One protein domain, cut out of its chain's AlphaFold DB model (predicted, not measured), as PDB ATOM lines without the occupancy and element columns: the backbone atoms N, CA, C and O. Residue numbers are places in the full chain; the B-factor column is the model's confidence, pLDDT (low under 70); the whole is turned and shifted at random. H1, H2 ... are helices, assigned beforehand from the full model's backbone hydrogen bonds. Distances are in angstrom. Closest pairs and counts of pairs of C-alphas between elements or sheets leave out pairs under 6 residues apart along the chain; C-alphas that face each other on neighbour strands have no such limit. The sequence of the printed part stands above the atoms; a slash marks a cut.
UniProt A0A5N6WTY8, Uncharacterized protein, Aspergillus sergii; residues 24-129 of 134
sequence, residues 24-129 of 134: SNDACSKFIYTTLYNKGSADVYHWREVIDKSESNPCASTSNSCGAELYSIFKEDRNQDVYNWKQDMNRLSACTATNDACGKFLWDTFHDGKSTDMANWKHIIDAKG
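What this domain is: This is residues 24 to 129 of the 134 residues of an uncharacterized protein of Aspergillus sergii (UniProt A0A5N6WTY8). H1, H4 and H7 make a splayed three-legged core, set in a triangle, closest together in their first halves and spreading toward their last residues. Each leads into a helix that folds back outside the core, H2, H5 and H8 in turn, while the short H3 and H6 pack near the narrow end. The printed part has 106 residues with eight named helices, H1 to H8 in order, and no named strand: all helix. It is compact, with a radius of gyration of the C-alphas of 12.4 A, and rounded, spanning 30 by 29 by 29 A.

How they stand to each other: H1 (residues 25 to 36), H4 (66 to 76) and H7 (101 to 110) form a bundle, three helices touching one another and running the same way. The closest C-alphas are Ser 29 and Gly 67 for H1 and H4, 4.2 A at a steep tilt of 44 degrees; Ser 29 and Gly 103 for H1 and H7, 4.9 A; and Gly 67 and Gly 103 for H4 and H7, 5.1 A. H2 (44 to 52) touches residues 35 to 36 of H1 alone, closest at C-alphas Leu 36 and Trp 47, 6.3 A. H3 (58 to 61) touches H1, C-alphas Cys 28 and Cys 59 being closest at 4.7 A, with H1 residues 27 to 31 alone. H5 (82 to 89) forms a helical hairpin with H4, opposite ways at 38 degrees, C-alphas Ile 73 and Asp 88 closest at 7.2 A. H6 (93 to 97) touches H4, C-alphas Cys 66 and Cys 95 closest at 4.4 A. H8 (118 to 127) touches H7, C-alphas Thr 109 and Trp 121 closest at 6.2 A. Every O i to N i+4 pair is within hydrogen-bond range in H2, H4, H5, H6, H7 and H8, and 7 of 8 in H1; H3 is too short for one.

Where its parts are: H1 begins at C-alpha 25 (21.443, -6.814, -58.954) and is 17.6 A long; H4 is 14.7 A, H7 14.2 A. H8, 14.1 A, ends at C-alpha 127 (11.441, -8.580, -36.867).

The domain as a whole: The C-alphas farthest apart, Glu 55 and Gly 113, are 33.3 A apart. The printed part has no cut and no long link. Residues 24 to 25, 77 to 80 and 98 to 99 have pLDDT under 70.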
ATOM      1  N   SER A  24      22.421 -10.273 -61.324       54.25
ATOM      2  CA  SER A  24      23.532  -9.429 -60.835       54.25
ATOM      3  C   SER A  24      23.112  -8.419 -59.767       54.25
ATOM      4  O   SER A  24      23.881  -8.146 -58.851       54.25
ATOM      5  N   ASN A  25      21.893  -7.880 -59.855       61.25
ATOM      6  CA  ASN A  25      21.443  -6.814 -58.954       61.25
ATOM      7  C   ASN A  25      21.228  -7.327 -57.522       61.25
ATOM      8  O   ASN A  25      21.666  -6.684 -56.573       61.25
ATOM      9  N   ASP A  26      20.648  -8.520 -57.383       76.25
ATOM     10  CA  ASP A  26      20.420  -9.176 -56.090       76.25
ATOM     11  C   ASP A  26      21.727  -9.689 -55.456       76.25
ATOM     12  O   ASP A  26      21.861  -9.711 -54.237       76.25
ATOM     13  N   ALA A  27      22.742 -10.037 -56.258       87.00
ATOM     14  CA  ALA A  27      24.011 -10.567 -55.750       87.00
ATOM     15  C   ALA A  27      24.763  -9.562 -54.860       87.00
ATOM     16  O   ALA A  27      25.269  -9.938 -53.801       87.00
ATOM     17  N   CYS A  28      24.809  -8.283 -55.251       90.19
ATOM     18  CA  CYS A  28      25.414  -7.245 -54.417       90.19
ATOM     19  C   CYS A  28      24.611  -7.015 -53.125       90.19
ATOM     20  O   CYS A  28      25.181  -7.004 -52.033       90.19
ATOM     21  N   SER A  29      23.283  -6.934 -53.214       91.50
ATOM     22  CA  SER A  29      22.415  -6.769 -52.041       91.50
ATOM     23  C   SER A  29      22.526  -7.950 -51.067       91.50
ATOM     24  O   SER A  29      22.690  -7.758 -49.860       91.50
ATOM     25  N   LYS A  30      22.566  -9.187 -51.571       92.38
ATOM     26  CA  LYS A  30      22.802 -10.392 -50.761       92.38
ATOM     27  C   LYS A  30      24.191 -10.435 -50.138       92.38
ATOM     28  O   LYS A  30      24.339 -10.930 -49.018       92.38
ATOM     29  N   PHE A  31      25.205  -9.902 -50.813       92.44
ATOM     30  CA  PHE A  31      26.541  -9.755 -50.244       92.44
ATOM     31  C   PHE A  31      26.557  -8.767 -49.065       92.44
ATOM     32  O   PHE A  31      27.080  -9.097 -47.998       92.44
ATOM     33  N   ILE A  32      25.914  -7.601 -49.205       92.81
ATOM     34  CA  ILE A  32      25.728  -6.628 -48.111       92.81
ATOM     35  C   ILE A  32      25.019  -7.298 -46.929       92.81
ATOM     36  O   ILE A  32      25.501  -7.236 -45.798       92.81
ATOM     37  N   TYR A  33      23.918  -8.006 -47.188       94.31
ATOM     38  CA  TYR A  33      23.197  -8.751 -46.157       94.31
ATOM     39  C   TYR A  33      24.083  -9.804 -45.466       94.31
ATOM     40  O   TYR A  33      24.153  -9.860 -44.241       94.31
ATOM     41  N   THR A  34      24.805 -10.625 -46.229       94.75
ATOM     42  CA  THR A  34      25.634 -11.709 -45.676       94.75
ATOM     43  C   THR A  34      26.777 -11.165 -44.821       94.75
ATOM     44  O   THR A  34      27.042 -11.672 -43.729       94.75
ATOM     45  N   THR A  35      27.439 -10.102 -45.278       93.81
ATOM     46  CA  THR A  35      28.519  -9.460 -44.520       93.81
ATOM     47  C   THR A  35      27.996  -8.784 -43.256       93.81
ATOM     48  O   THR A  35      28.691  -8.812 -42.241       93.81
ATOM     49  N   LEU A  36      26.760  -8.270 -43.251       93.00
ATOM     50  CA  LEU A  36      26.123  -7.720 -42.050       93.00
ATOM     51  C   LEU A  36      26.041  -8.772 -40.926       93.00
ATOM     52  O   LEU A  36      26.285  -8.467 -39.760       93.00
ATOM     53  N   TYR A  37      25.755 -10.031 -41.260       93.75
ATOM     54  CA  TYR A  37      25.671 -11.132 -40.290       93.75
ATOM     55  C   TYR A  37      26.992 -11.894 -40.090       93.75
ATOM     56  O   TYR A  37      27.034 -12.874 -39.344       93.75
ATOM     57  N   ASN A  38      28.092 -11.446 -40.703       94.50
ATOM     58  CA  ASN A  38      29.410 -12.007 -40.428       94.50
ATOM     59  C   ASN A  38      29.786 -11.785 -38.951       94.50
ATOM     60  O   ASN A  38      29.530 -10.722 -38.385       94.50
ATOM     61  N   LYS A  39      30.427 -12.780 -38.326       92.38
ATOM     62  CA  LYS A  39      30.850 -12.717 -36.915       92.38
ATOM     63  C   LYS A  39      31.803 -11.555 -36.620       92.38
ATOM     64  O   LYS A  39      31.809 -11.066 -35.497       92.38
ATOM     65  N   GLY A  40      32.596 -11.131 -37.604       91.38
ATOM     66  CA  GLY A  40      33.482  -9.974 -37.499       91.38
ATOM     67  C   GLY A  40      32.752  -8.633 -37.560       91.38
ATOM     68  O   GLY A  40      33.316  -7.630 -37.154       91.38
ATOM     69  N   SER A  41      31.498  -8.592 -38.009       91.44
ATOM     70  CA  SER A  41      30.725  -7.360 -38.167       91.44
ATOM     71  C   SER A  41      30.019  -6.984 -36.858       91.44
ATOM     72  O   SER A  41      28.802  -7.151 -36.706       91.44
ATOM     73  N   ALA A  42      30.812  -6.541 -35.882       88.94
ATOM     74  CA  ALA A  42      30.338  -6.130 -34.558       88.94
ATOM     75  C   ALA A  42      29.628  -4.764 -34.580       88.94
ATOM     76  O   ALA A  42      28.638  -4.562 -33.881       88.94
ATOM     77  N   ASP A  43      30.114  -3.854 -35.418       88.44
ATOM     78  CA  ASP A  43      29.559  -2.529 -35.678       88.44
ATOM     79  C   ASP A  43      29.806  -2.152 -37.151       88.44
ATOM     80  O   ASP A  43      30.362  -2.934 -37.927       88.44
ATOM     81  N   VAL A  44      29.402  -0.943 -37.549       86.31
ATOM     82  CA  VAL A  44      29.555  -0.454 -38.930       86.31
ATOM     83  C   VAL A  44      31.024  -0.394 -39.362       86.31
ATOM     84  O   VAL A  44      31.327  -0.680 -40.519       86.31
ATOM     85  N   TYR A  45      31.945  -0.049 -38.458       86.25
ATOM     86  CA  TYR A  45      33.371   0.019 -38.772       86.25
ATOM     87  C   TYR A  45      33.925  -1.379 -39.077       86.25
ATOM     88  O   TYR A  45      34.492  -1.597 -40.146       86.25
ATOM     89  N   HIS A  46      33.688  -2.353 -38.198       90.75
ATOM     90  CA  HIS A  46      34.171  -3.717 -38.409       90.75
ATOM     91  C   HIS A  46      33.467  -4.410 -39.580       90.75
ATOM     92  O   HIS A  46      34.077  -5.191 -40.307       90.75
ATOM     93  N   TRP A  47      32.193  -4.093 -39.815       90.56
ATOM     94  CA  TRP A  47      31.478  -4.564 -40.995       90.56
ATOM     95  C   TRP A  47      32.144  -4.100 -42.298       90.56
ATOM     96  O   TRP A  47      32.331  -4.904 -43.214       90.56
ATOM     97  N   ARG A  48      32.584  -2.836 -42.364       88.12
ATOM     98  CA  ARG A  48      33.364  -2.316 -43.501       88.12
ATOM     99  C   ARG A  48      34.678  -3.075 -43.679       88.12
ATOM    100  O   ARG A  48      35.031  -3.380 -44.813       88.12
ATOM    101  N   GLU A  49      35.360  -3.437 -42.590       89.50
ATOM    102  CA  GLU A  49      36.569  -4.267 -42.682       89.50
ATOM    103  C   GLU A  49      36.285  -5.669 -43.236       89.50
ATOM    104  O   GLU A  49      37.089  -6.204 -43.998       89.50
ATOM    105  N   VAL A  50      35.158  -6.283 -42.860       91.25
ATOM    106  CA  VAL A  50      34.734  -7.577 -43.421       91.25
ATOM    107  C   VAL A  50      34.492  -7.454 -44.924       91.25
ATOM    108  O   VAL A  50      34.934  -8.312 -45.687       91.25
ATOM    109  N   ILE A  51      33.821  -6.384 -45.356       88.62
ATOM    110  CA  ILE A  51      33.611  -6.088 -46.777       88.62
ATOM    111  C   ILE A  51      34.953  -5.923 -47.506       88.62
ATOM    112  O   ILE A  51      35.137  -6.526 -48.559       88.62
ATOM    113  N   ASP A  52      35.900  -5.164 -46.943       86.31
ATOM    114  CA  ASP A  52      37.236  -4.944 -47.526       86.31
ATOM    115  C   ASP A  52      38.044  -6.225 -47.702       86.31
ATOM    116  O   ASP A  52      38.736  -6.409 -48.700       86.31
ATOM    117  N   LYS A  53      37.976  -7.108 -46.705       88.06
ATOM    118  CA  LYS A  53      38.727  -8.367 -46.682       88.06
ATOM    119  C   LYS A  53      38.057  -9.460 -47.522       88.06
ATOM    120  O   LYS A  53      38.618 -10.544 -47.655       88.06
ATOM    121  N   SER A  54      36.861  -9.216 -48.059       85.44
ATOM    122  CA  SER A  54      36.137 -10.194 -48.871       85.44
ATOM    123  C   SER A  54      36.740 -10.276 -50.274       85.44
ATOM    124  O   SER A  54      36.580  -9.366 -51.080       85.44
ATOM    125  N   GLU A  55      37.392 -11.399 -50.583       76.19
ATOM    126  CA  GLU A  55      38.067 -11.636 -51.872       76.19
ATOM    127  C   GLU A  55      37.114 -11.607 -53.082       76.19
ATOM    128  O   GLU A  55      37.531 -11.308 -54.198       76.19
ATOM    129  N   SER A  56      35.826 -11.891 -52.864       79.06
ATOM    130  CA  SER A  56      34.778 -11.826 -53.884       79.06
ATOM    131  C   SER A  56      33.715 -10.816 -53.470       79.06
ATOM    132  O   SER A  56      32.806 -11.125 -52.697       79.06
ATOM    133  N   ASN A  57      33.850  -9.592 -53.979       82.88
ATOM    134  CA  ASN A  57      32.874  -8.530 -53.795       82.88
ATOM    135  C   ASN A  57      32.070  -8.319 -55.095       82.88
ATOM    136  O   ASN A  57      32.547  -7.627 -56.001       82.88
ATOM    137  N   PRO A  58      30.842  -8.863 -55.200       85.12
ATOM    138  CA  PRO A  58      30.008  -8.712 -56.394       85.12
ATOM    139  C   PRO A  58      29.551  -7.264 -56.628       85.12
ATOM    140  O   PRO A  58      29.100  -6.934 -57.723       85.12
ATOM    141  N   CYS A  59      29.677  -6.380 -55.635       85.19
ATOM    142  CA  CYS A  59      29.319  -4.974 -55.783       85.19
ATOM    143  C   CYS A  59      30.321  -4.186 -56.635       85.19
ATOM    144  O   CYS A  59      29.919  -3.235 -57.290       85.19
ATOM    145  N   ALA A  60      31.593  -4.604 -56.699       75.44
ATOM    146  CA  ALA A  60      32.638  -3.871 -57.424       75.44
ATOM    147  C   ALA A  60      32.417  -3.817 -58.949       75.44
ATOM    148  O   ALA A  60      32.903  -2.909 -59.618       75.44
ATOM    149  N   SER A  61      31.695  -4.790 -59.508       71.56
ATOM    150  CA  SER A  61      31.361  -4.867 -60.936       71.56
ATOM    151  C   SER A  61      29.892  -4.549 -61.234       71.56
ATOM    152  O   SER A  61      29.484  -4.560 -62.397       71.56
ATOM    153  N   THR A  62      29.090  -4.263 -60.204       77.81
ATOM    154  CA  THR A  62      27.664  -3.959 -60.349       77.81
ATOM    155  C   THR A  62      27.471  -2.449 -60.462       77.81
ATOM    156  O   THR A  62      27.970  -1.694 -59.637       77.81
ATOM    157  N   SER A  63      26.718  -1.995 -61.465       73.25
ATOM    158  CA  SER A  63      26.372  -0.578 -61.642       73.25
ATOM    159  C   SER A  63      24.859  -0.383 -61.653       73.25
ATOM    160  O   SER A  63      24.118  -1.275 -62.065       73.25
ATOM    161  N   ASN A  64      24.403   0.790 -61.200       71.69
ATOM    162  CA  ASN A  64      23.002   1.228 -61.253       71.69
ATOM    163  C   ASN A  64      21.989   0.277 -60.575       71.69
ATOM    164  O   ASN A  64      20.820   0.240 -60.959       71.69
ATOM    165  N   SER A  65      22.419  -0.501 -59.577       84.94
ATOM    166  CA  SER A  65      21.536  -1.322 -58.741       84.94
ATOM    167  C   SER A  65      21.397  -0.720 -57.345       84.94
ATOM    168  O   SER A  65      22.277   0.012 -56.889       84.94
ATOM    169  N   CYS A  66      20.317  -1.064 -56.638       89.69
ATOM    170  CA  CYS A  66      20.156  -0.642 -55.247       89.69
ATOM    171  C   CYS A  66      21.292  -1.169 -54.362       89.69
ATOM    172  O   CYS A  66      21.856  -0.414 -53.579       89.69
ATOM    173  N   GLY A  67      21.698  -2.431 -54.538       88.94
ATOM    174  CA  GLY A  67      22.876  -2.971 -53.861       88.94
ATOM    175  C   GLY A  67      24.139  -2.141 -54.100       88.94
ATOM    176  O   GLY A  67      24.852  -1.846 -53.147       88.94
ATOM    177  N   ALA A  68      24.412  -1.718 -55.339       87.75
ATOM    178  CA  ALA A  68      25.597  -0.917 -55.654       87.75
ATOM    179  C   ALA A  68      25.551   0.475 -54.996       87.75
ATOM    180  O   ALA A  68      26.545   0.924 -54.430       87.75
ATOM    181  N   GLU A  69      24.388   1.128 -55.006       89.00
ATOM    182  CA  GLU A  69      24.164   2.401 -54.311       89.00
ATOM    183  C   GLU A  69      24.338   2.268 -52.785       89.00
ATOM    184  O   GLU A  69      25.052   3.057 -52.164       89.00
ATOM    185  N   LEU A  70      23.745   1.232 -52.179       89.38
ATOM    186  CA  LEU A  70      23.904   0.924 -50.755       89.38
ATOM    187  C   LEU A  70      25.369   0.654 -50.400       89.38
ATOM    188  O   LEU A  70      25.871   1.165 -49.400       89.38
ATOM    189  N   TYR A  71      26.053  -0.140 -51.224       88.56
ATOM    190  CA  TYR A  71      27.472  -0.421 -51.064       88.56
ATOM    191  C   TYR A  71      28.285   0.876 -51.070       88.56
ATOM    192  O   TYR A  71      29.049   1.101 -50.135       88.56
ATOM    193  N   SER A  72      28.083   1.745 -52.064       86.69
ATOM    194  CA  SER A  72      28.814   3.012 -52.182       86.69
ATOM    195  C   SER A  72      28.593   3.912 -50.960       86.69
ATOM    196  O   SER A  72      29.576   4.334 -50.349       86.69
ATOM    197  N   ILE A  73      27.345   4.088 -50.490       85.25
ATOM    198  CA  ILE A  73      27.060   4.886 -49.278       85.25
ATOM    199  C   ILE A  73      27.770   4.346 -48.044       85.25
ATOM    200  O   ILE A  73      28.232   5.116 -47.208       85.25
ATOM    201  N   PHE A  74      27.801   3.031 -47.847       82.12
ATOM    202  CA  PHE A  74      28.404   2.509 -46.628       82.12
ATOM    203  C   PHE A  74      29.910   2.400 -46.730       82.12
ATOM    204  O   PHE A  74      30.586   2.581 -45.719       82.12
ATOM    205  N   LYS A  75      30.444   2.066 -47.898       81.06
ATOM    206  CA  LYS A  75      31.842   1.686 -48.045       81.06
ATOM    207  C   LYS A  75      32.722   2.810 -48.582       81.06
ATOM    208  O   LYS A  75      33.838   2.986 -48.087       81.06
ATOM    209  N   GLU A  76      32.242   3.530 -49.585       74.81
ATOM    210  CA  GLU A  76      33.004   4.554 -50.303       74.81
ATOM    211  C   GLU A  76      32.773   5.934 -49.685       74.81
ATOM    212  O   GLU A  76      33.732   6.659 -49.410       74.81
ATOM    213  N   ASP A  77      31.515   6.254 -49.383       67.38
ATOM    214  CA  ASP A  77      31.117   7.505 -48.757       67.38
ATOM    215  C   ASP A  77      31.182   7.349 -47.236       67.38
ATOM    216  O   ASP A  77      30.305   6.765 -46.610       67.38
ATOM    217  N   ARG A  78      32.296   7.756 -46.618       63.66
ATOM    218  CA  ARG A  78      32.641   7.462 -45.212       63.66
ATOM    219  C   ARG A  78      31.741   8.174 -44.191       63.66
ATOM    220  O   ARG A  78      32.255   8.762 -43.246       63.66
ATOM    221  N   ASN A  79      30.425   8.099 -44.329       60.41
ATOM    222  CA  ASN A  79      29.442   8.583 -43.383       60.41
ATOM    223  C   ASN A  79      29.752   8.013 -41.994       60.41
ATOM    224  O   ASN A  79      29.769   6.791 -41.790       60.41
ATOM    225  N   GLN A  80      30.115   8.915 -41.080       58.78
ATOM    226  CA  GLN A  80      30.536   8.600 -39.711       58.78
ATOM    227  C   GLN A  80      29.418   8.839 -38.693       58.78
ATOM    228  O   GLN A  80      29.556   8.436 -37.541       58.78
ATOM    229  N   ASP A  81      28.310   9.457 -39.105       72.38
ATOM    230  CA  ASP A  81      27.176   9.758 -38.240       72.38
ATOM    231  C   ASP A  81      25.832   9.418 -38.898       72.38
ATOM    232  O   ASP A  81      25.675   9.388 -40.122       72.38
ATOM    233  N   VAL A  82      24.848   9.148 -38.041       71.19
ATOM    234  CA  VAL A  82      23.519   8.675 -38.443       71.19
ATOM    235  C   VAL A  82      22.743   9.722 -39.241       71.19
ATOM    236  O   VAL A  82      21.916   9.368 -40.079       71.19
ATOM    237  N   TYR A  83      22.986  11.006 -38.976       74.88
ATOM    238  CA  TYR A  83      22.236  12.090 -39.593       74.88
ATOM    239  C   TYR A  83      22.578  12.219 -41.079       74.88
ATOM    240  O   TYR A  83      21.667  12.182 -41.908       74.88
ATOM    241  N   ASN A  84      23.868  12.286 -41.418       78.38
ATOM    242  CA  ASN A  84      24.324  12.345 -42.810       78.38
ATOM    243  C   ASN A  84      23.927  11.081 -43.582       78.38
ATOM    244  O   ASN A  84      23.324  11.164 -44.650       78.38
ATOM    245  N   TRP A  85      24.099   9.915 -42.959       80.31
ATOM    246  CA  TRP A  85      23.679   8.641 -43.536       80.31
ATOM    247  C   TRP A  85      22.196   8.610 -43.954       80.31
ATOM    248  O   TRP A  85      21.882   8.191 -45.070       80.31
ATOM    249  N   LYS A  86      21.265   9.079 -43.108       82.06
ATOM    250  CA  LYS A  86      19.837   9.117 -43.480       82.06
ATOM    251  C   LYS A  86      19.549  10.092 -44.616       82.06
ATOM    252  O   LYS A  86      18.657   9.829 -45.424       82.06
ATOM    253  N   GLN A  87      20.270  11.209 -44.693       82.75
ATOM    254  CA  GLN A  87      20.126  12.128 -45.821       82.75
ATOM    255  C   GLN A  87      20.585  11.486 -47.129       82.75
ATOM    256  O   GLN A  87      19.885  11.604 -48.133       82.75
ATOM    257  N   ASP A  88      21.701  10.765 -47.115       86.19
ATOM    258  CA  ASP A  88      22.214  10.126 -48.324       86.19
ATOM    259  C   ASP A  88      21.354   8.934 -48.750       86.19
ATOM    260  O   ASP A  88      21.082   8.770 -49.937       86.19
ATOM    261  N   MET A  89      20.789   8.181 -47.798       85.31
ATOM    262  CA  MET A  89      19.815   7.124 -48.103       85.31
ATOM    263  C   MET A  89      18.588   7.640 -48.867       85.31
ATOM    264  O   MET A  89      18.052   6.922 -49.709       85.31
ATOM    265  N   ASN A  90      18.163   8.886 -48.636       82.81
ATOM    266  CA  ASN A  90      17.056   9.504 -49.377       82.81
ATOM    267  C   ASN A  90      17.401   9.837 -50.838       82.81
ATOM    268  O   ASN A  90      16.503  10.095 -51.639       82.81
ATOM    269  N   ARG A  91      18.688   9.846 -51.194       84.56
ATOM    270  CA  ARG A  91      19.177  10.167 -52.543       84.56
ATOM    271  C   ARG A  91      19.363   8.925 -53.416       84.56
ATOM    272  O   ARG A  91      19.661   9.067 -54.600       84.56
ATOM    273  N   LEU A  92      19.161   7.729 -52.858       86.62
ATOM    274  CA  LEU A  92      19.337   6.454 -53.552       86.62
ATOM    275  C   LEU A  92      18.180   6.137 -54.502       86.62
ATOM    276  O   LEU A  92      17.248   5.386 -54.197       86.62
ATOM    277  N   SER A  93      18.237   6.756 -55.677       83.31
ATOM    278  CA  SER A  93      17.199   6.650 -56.697       83.31
ATOM    279  C   SER A  93      17.038   5.227 -57.236       83.31
ATOM    280  O   SER A  93      15.896   4.799 -57.451       83.31
ATOM    281  N   ALA A  94      18.124   4.452 -57.371       82.69
ATOM    282  CA  ALA A  94      18.023   3.066 -57.811       82.69
ATOM    283  C   ALA A  94      17.232   2.246 -56.789       82.69
ATOM    284  O   ALA A  94      16.362   1.475 -57.180       82.69
ATOM    285  N   CYS A  95      17.424   2.470 -55.488       83.75
ATOM    286  CA  CYS A  95      16.638   1.803 -54.446       83.75
ATOM    287  C   CYS A  95      15.144   2.144 -54.460       83.75
ATOM    288  O   CYS A  95      14.328   1.294 -54.107       83.75
ATOM    289  N   THR A  96      14.752   3.334 -54.915       76.88
ATOM    290  CA  THR A  96      13.328   3.695 -55.038       76.88
ATOM    291  C   THR A  96      12.639   3.097 -56.269       76.88
ATOM    292  O   THR A  96      11.431   2.876 -56.240       76.88
ATOM    293  N   ALA A  97      13.395   2.796 -57.330       72.56
ATOM    294  CA  ALA A  97      12.878   2.347 -58.627       72.56
ATOM    295  C   ALA A  97      13.126   0.851 -58.927       72.56
ATOM    296  O   ALA A  97      12.816   0.385 -60.024       72.56
ATOM    297  N   THR A  98      13.721   0.097 -57.995       69.94
ATOM    298  CA  THR A  98      14.269  -1.243 -58.272       69.94
ATOM    299  C   THR A  98      13.266  -2.401 -58.164       69.94
ATOM    300  O   THR A  98      12.353  -2.386 -57.342       69.94
ATOM    301  N   ASN A  99      13.532  -3.471 -58.930       68.38
ATOM    302  CA  ASN A  99      12.974  -4.822 -58.740       68.38
ATOM    303  C   ASN A  99      13.877  -5.729 -57.867       68.38
ATOM    304  O   ASN A  99      13.584  -6.908 -57.678       68.38
ATOM    305  N   ASP A 100      14.996  -5.201 -57.364       82.88
ATOM    306  CA  ASP A 100      15.883  -5.849 -56.393       82.88
ATOM    307  C   ASP A 100      15.206  -5.868 -55.018       82.88
ATOM    308  O   ASP A 100      15.330  -4.931 -54.226       82.88
ATOM    309  N   ALA A 101      14.447  -6.932 -54.754       87.88
ATOM    310  CA  ALA A 101      13.704  -7.087 -53.511       87.88
ATOM    311  C   ALA A 101      14.624  -7.095 -52.280       87.88
ATOM    312  O   ALA A 101      14.253  -6.527 -51.251       87.88
ATOM    313  N   CYS A 102      15.821  -7.688 -52.378       91.06
ATOM    314  CA  CYS A 102      16.795  -7.668 -51.290       91.06
ATOM    315  C   CYS A 102      17.339  -6.254 -51.057       91.06
ATOM    316  O   CYS A 102      17.305  -5.759 -49.930       91.06
ATOM    317  N   GLY A 103      17.763  -5.562 -52.115       90.94
ATOM    318  CA  GLY A 103      18.242  -4.184 -52.026       90.94
ATOM    319  C   GLY A 103      17.183  -3.249 -51.450       90.94
ATOM    320  O   GLY A 103      17.462  -2.512 -50.507       90.94
ATOM    321  N   LYS A 104      15.937  -3.340 -51.931       90.62
ATOM    322  CA  LYS A 104      14.816  -2.551 -51.404       90.62
ATOM    323  C   LYS A 104      14.564  -2.835 -49.925       90.62
ATOM    324  O   LYS A 104      14.372  -1.906 -49.147       90.62
ATOM    325  N   PHE A 105      14.591  -4.105 -49.526       92.38
ATOM    326  CA  PHE A 105      14.411  -4.517 -48.137       92.38
ATOM    327  C   PHE A 105      15.507  -3.971 -47.210       92.38
ATOM    328  O   PHE A 105      15.214  -3.506 -46.101       92.38
ATOM    329  N   LEU A 106      16.762  -4.007 -47.662       93.31
ATOM    330  CA  LEU A 106      17.897  -3.436 -46.943       93.31
ATOM    331  C   LEU A 106      17.785  -1.913 -46.863       93.31
ATOM    332  O   LEU A 106      17.875  -1.364 -45.769       93.31
ATOM    333  N   TRP A 107      17.495  -1.241 -47.977       92.50
ATOM    334  CA  TRP A 107      17.267   0.202 -48.009       92.50
ATOM    335  C   TRP A 107      16.145   0.627 -47.058       92.50
ATOM    336  O   TRP A 107      16.364   1.502 -46.229       92.50
ATOM    337  N   ASP A 108      14.993  -0.051 -47.072       91.62
ATOM    338  CA  ASP A 108      13.883   0.226 -46.146       91.62
ATOM    339  C   ASP A 108      14.284   0.051 -44.680       91.62
ATOM    340  O   ASP A 108      13.754   0.720 -43.797       91.62
ATOM    341  N   THR A 109      15.196  -0.878 -44.397       92.25
ATOM    342  CA  THR A 109      15.727  -1.092 -43.047       92.25
ATOM    343  C   THR A 109      16.671   0.039 -42.656       92.25
ATOM    344  O   THR A 109      16.542   0.605 -41.573       92.25
ATOM    345  N   PHE A 110      17.605   0.394 -43.530       90.38
ATOM    346  CA  PHE A 110      18.592   1.446 -43.302       90.38
ATOM    347  C   PHE A 110      17.962   2.842 -43.231       90.38
ATOM    348  O   PHE A 110      18.387   3.688 -42.451       90.38
ATOM    349  N   HIS A 111      16.895   3.063 -43.986       87.94
ATOM    350  CA  HIS A 111      16.144   4.307 -43.996       87.94
ATOM    351  C   HIS A 111      15.169   4.442 -42.804       87.94
ATOM    352  O   HIS A 111      14.676   5.537 -42.530       87.94
ATOM    353  N   ASP A 112      14.887   3.365 -42.063       86.38
ATOM    354  CA  ASP A 112      13.901   3.374 -40.975       86.38
ATOM    355  C   ASP A 112      14.203   4.438 -39.892       86.38
ATOM    356  O   ASP A 112      15.350   4.754 -39.558       86.38
ATOM    357  N   GLY A 113      13.159   5.004 -39.280       79.81
ATOM    358  CA  GLY A 113      13.291   5.988 -38.200       79.81
ATOM    359  C   GLY A 113      14.105   5.474 -37.002       79.81
ATOM    360  O   GLY A 113      14.889   6.230 -36.428       79.81
ATOM    361  N   LYS A 114      13.990   4.181 -36.687       80.44
ATOM    362  CA  LYS A 114      14.709   3.474 -35.614       80.44
ATOM    363  C   LYS A 114      16.081   2.956 -36.048       80.44
ATOM    364  O   LYS A 114      16.811   2.391 -35.240       80.44
ATOM    365  N   SER A 115      16.438   3.148 -37.312       82.75
ATOM    366  CA  SER A 115      17.740   2.787 -37.853       82.75
ATOM    367  C   SER A 115      18.799   3.757 -37.326       82.75
ATOM    368  O   SER A 115      18.914   4.885 -37.804       82.75
ATOM    369  N   THR A 116      19.514   3.353 -36.275       82.00
ATOM    370  CA  THR A 116      20.537   4.177 -35.593       82.00
ATOM    371  C   THR A 116      21.910   3.528 -35.573       82.00
ATOM    372  O   THR A 116      22.916   4.218 -35.476       82.00
ATOM    373  N   ASP A 117      21.961   2.205 -35.662       87.31
ATOM    374  CA  ASP A 117      23.181   1.421 -35.599       87.31
ATOM    375  C   ASP A 117      22.918   0.013 -36.136       87.31
ATOM    376  O   ASP A 117      21.779  -0.413 -36.342       87.31
ATOM    377  N   MET A 118      24.005  -0.724 -36.323       89.06
ATOM    378  CA  MET A 118      23.987  -2.059 -36.897       89.06
ATOM    379  C   MET A 118      23.163  -3.076 -36.092       89.06
ATOM    380  O   MET A 118      22.562  -3.976 -36.686       89.06
ATOM    381  N   ALA A 119      23.120  -2.958 -34.761       90.75
ATOM    382  CA  ALA A 119      22.335  -3.861 -33.927       90.75
ATOM    383  C   ALA A 119      20.836  -3.626 -34.153       90.75
ATOM    384  O   ALA A 119      20.088  -4.584 -34.364       90.75
ATOM    385  N   ASN A 120      20.416  -2.361 -34.227       91.19
ATOM    386  CA  ASN A 120      19.052  -1.999 -34.597       91.19
ATOM    387  C   ASN A 120      18.698  -2.436 -36.026       91.19
ATOM    388  O   ASN A 120      17.581  -2.899 -36.247       91.19
ATOM    389  N   TRP A 121      19.631  -2.388 -36.984       92.06
ATOM    390  CA  TRP A 121      19.375  -2.889 -38.347       92.06
ATOM    391  C   TRP A 121      19.063  -4.380 -38.349       92.06
ATOM    392  O   TRP A 121      18.048  -4.792 -38.908       92.06
ATOM    393  N   LYS A 122      19.897  -5.182 -37.676       92.38
ATOM    394  CA  LYS A 122      19.679  -6.629 -37.527       92.38
ATOM    395  C   LYS A 122      18.342  -6.912 -36.849       92.38
ATOM    396  O   LYS A 122      17.567  -7.721 -37.346       92.38
ATOM    397  N   HIS A 123      18.028  -6.181 -35.779       92.69
ATOM    398  CA  HIS A 123      16.751  -6.319 -35.084       92.69
ATOM    399  C   HIS A 123      15.545  -6.028 -35.994       92.69
ATOM    400  O   HIS A 123      14.601  -6.813 -36.023       92.69
ATOM    401  N   ILE A 124      15.578  -4.937 -36.769       92.75
ATOM    402  CA  ILE A 124      14.509  -4.588 -37.719       92.75
ATOM    403  C   ILE A 124      14.371  -5.667 -38.803       92.75
ATOM    404  O   ILE A 124      13.251  -6.065 -39.125       92.75
ATOM    405  N   ILE A 125      15.489  -6.153 -39.352       93.06
ATOM    406  CA  ILE A 125      15.506  -7.222 -40.363       93.06
ATOM    407  C   ILE A 125      14.856  -8.493 -39.815       93.06
ATOM    408  O   ILE A 125      13.973  -9.059 -40.460       93.06
ATOM    409  N   ASP A 126      15.265  -8.921 -38.622       91.81
ATOM    410  CA  ASP A 126      14.778 -10.152 -38.004       91.81
ATOM    411  C   ASP A 126      13.295 -10.039 -37.608       91.81
ATOM    412  O   ASP A 126      12.544 -11.009 -37.724       91.81
ATOM    413  N   ALA A 127      12.835  -8.843 -37.223       91.12
ATOM    414  CA  ALA A 127      11.441  -8.580 -36.867       91.12
ATOM    415  C   ALA A 127      10.472  -8.585 -38.067       91.12
ATOM    416  O   ALA A 127       9.276  -8.813 -37.879       91.12
ATOM    417  N   LYS A 128      10.951  -8.355 -39.301       86.00
ATOM    418  CA  LYS A 128      10.103  -8.302 -40.513       86.00
ATOM    419  C   LYS A 128       9.589  -9.676 -40.980       86.00
ATOM    420  O   LYS A 128       8.703  -9.731 -41.832       86.00
ATOM    421  N   GLY A 129      10.093 -10.780 -40.420       79.31
ATOM    422  CA  GLY A 129       9.617 -12.151 -40.662       79.31
ATOM    423  C   GLY A 129      10.009 -12.728 -42.029       79.31
ATOM    424  O   GLY A 129      10.715 -13.733 -42.090       79.31
TER     425      GLY A 129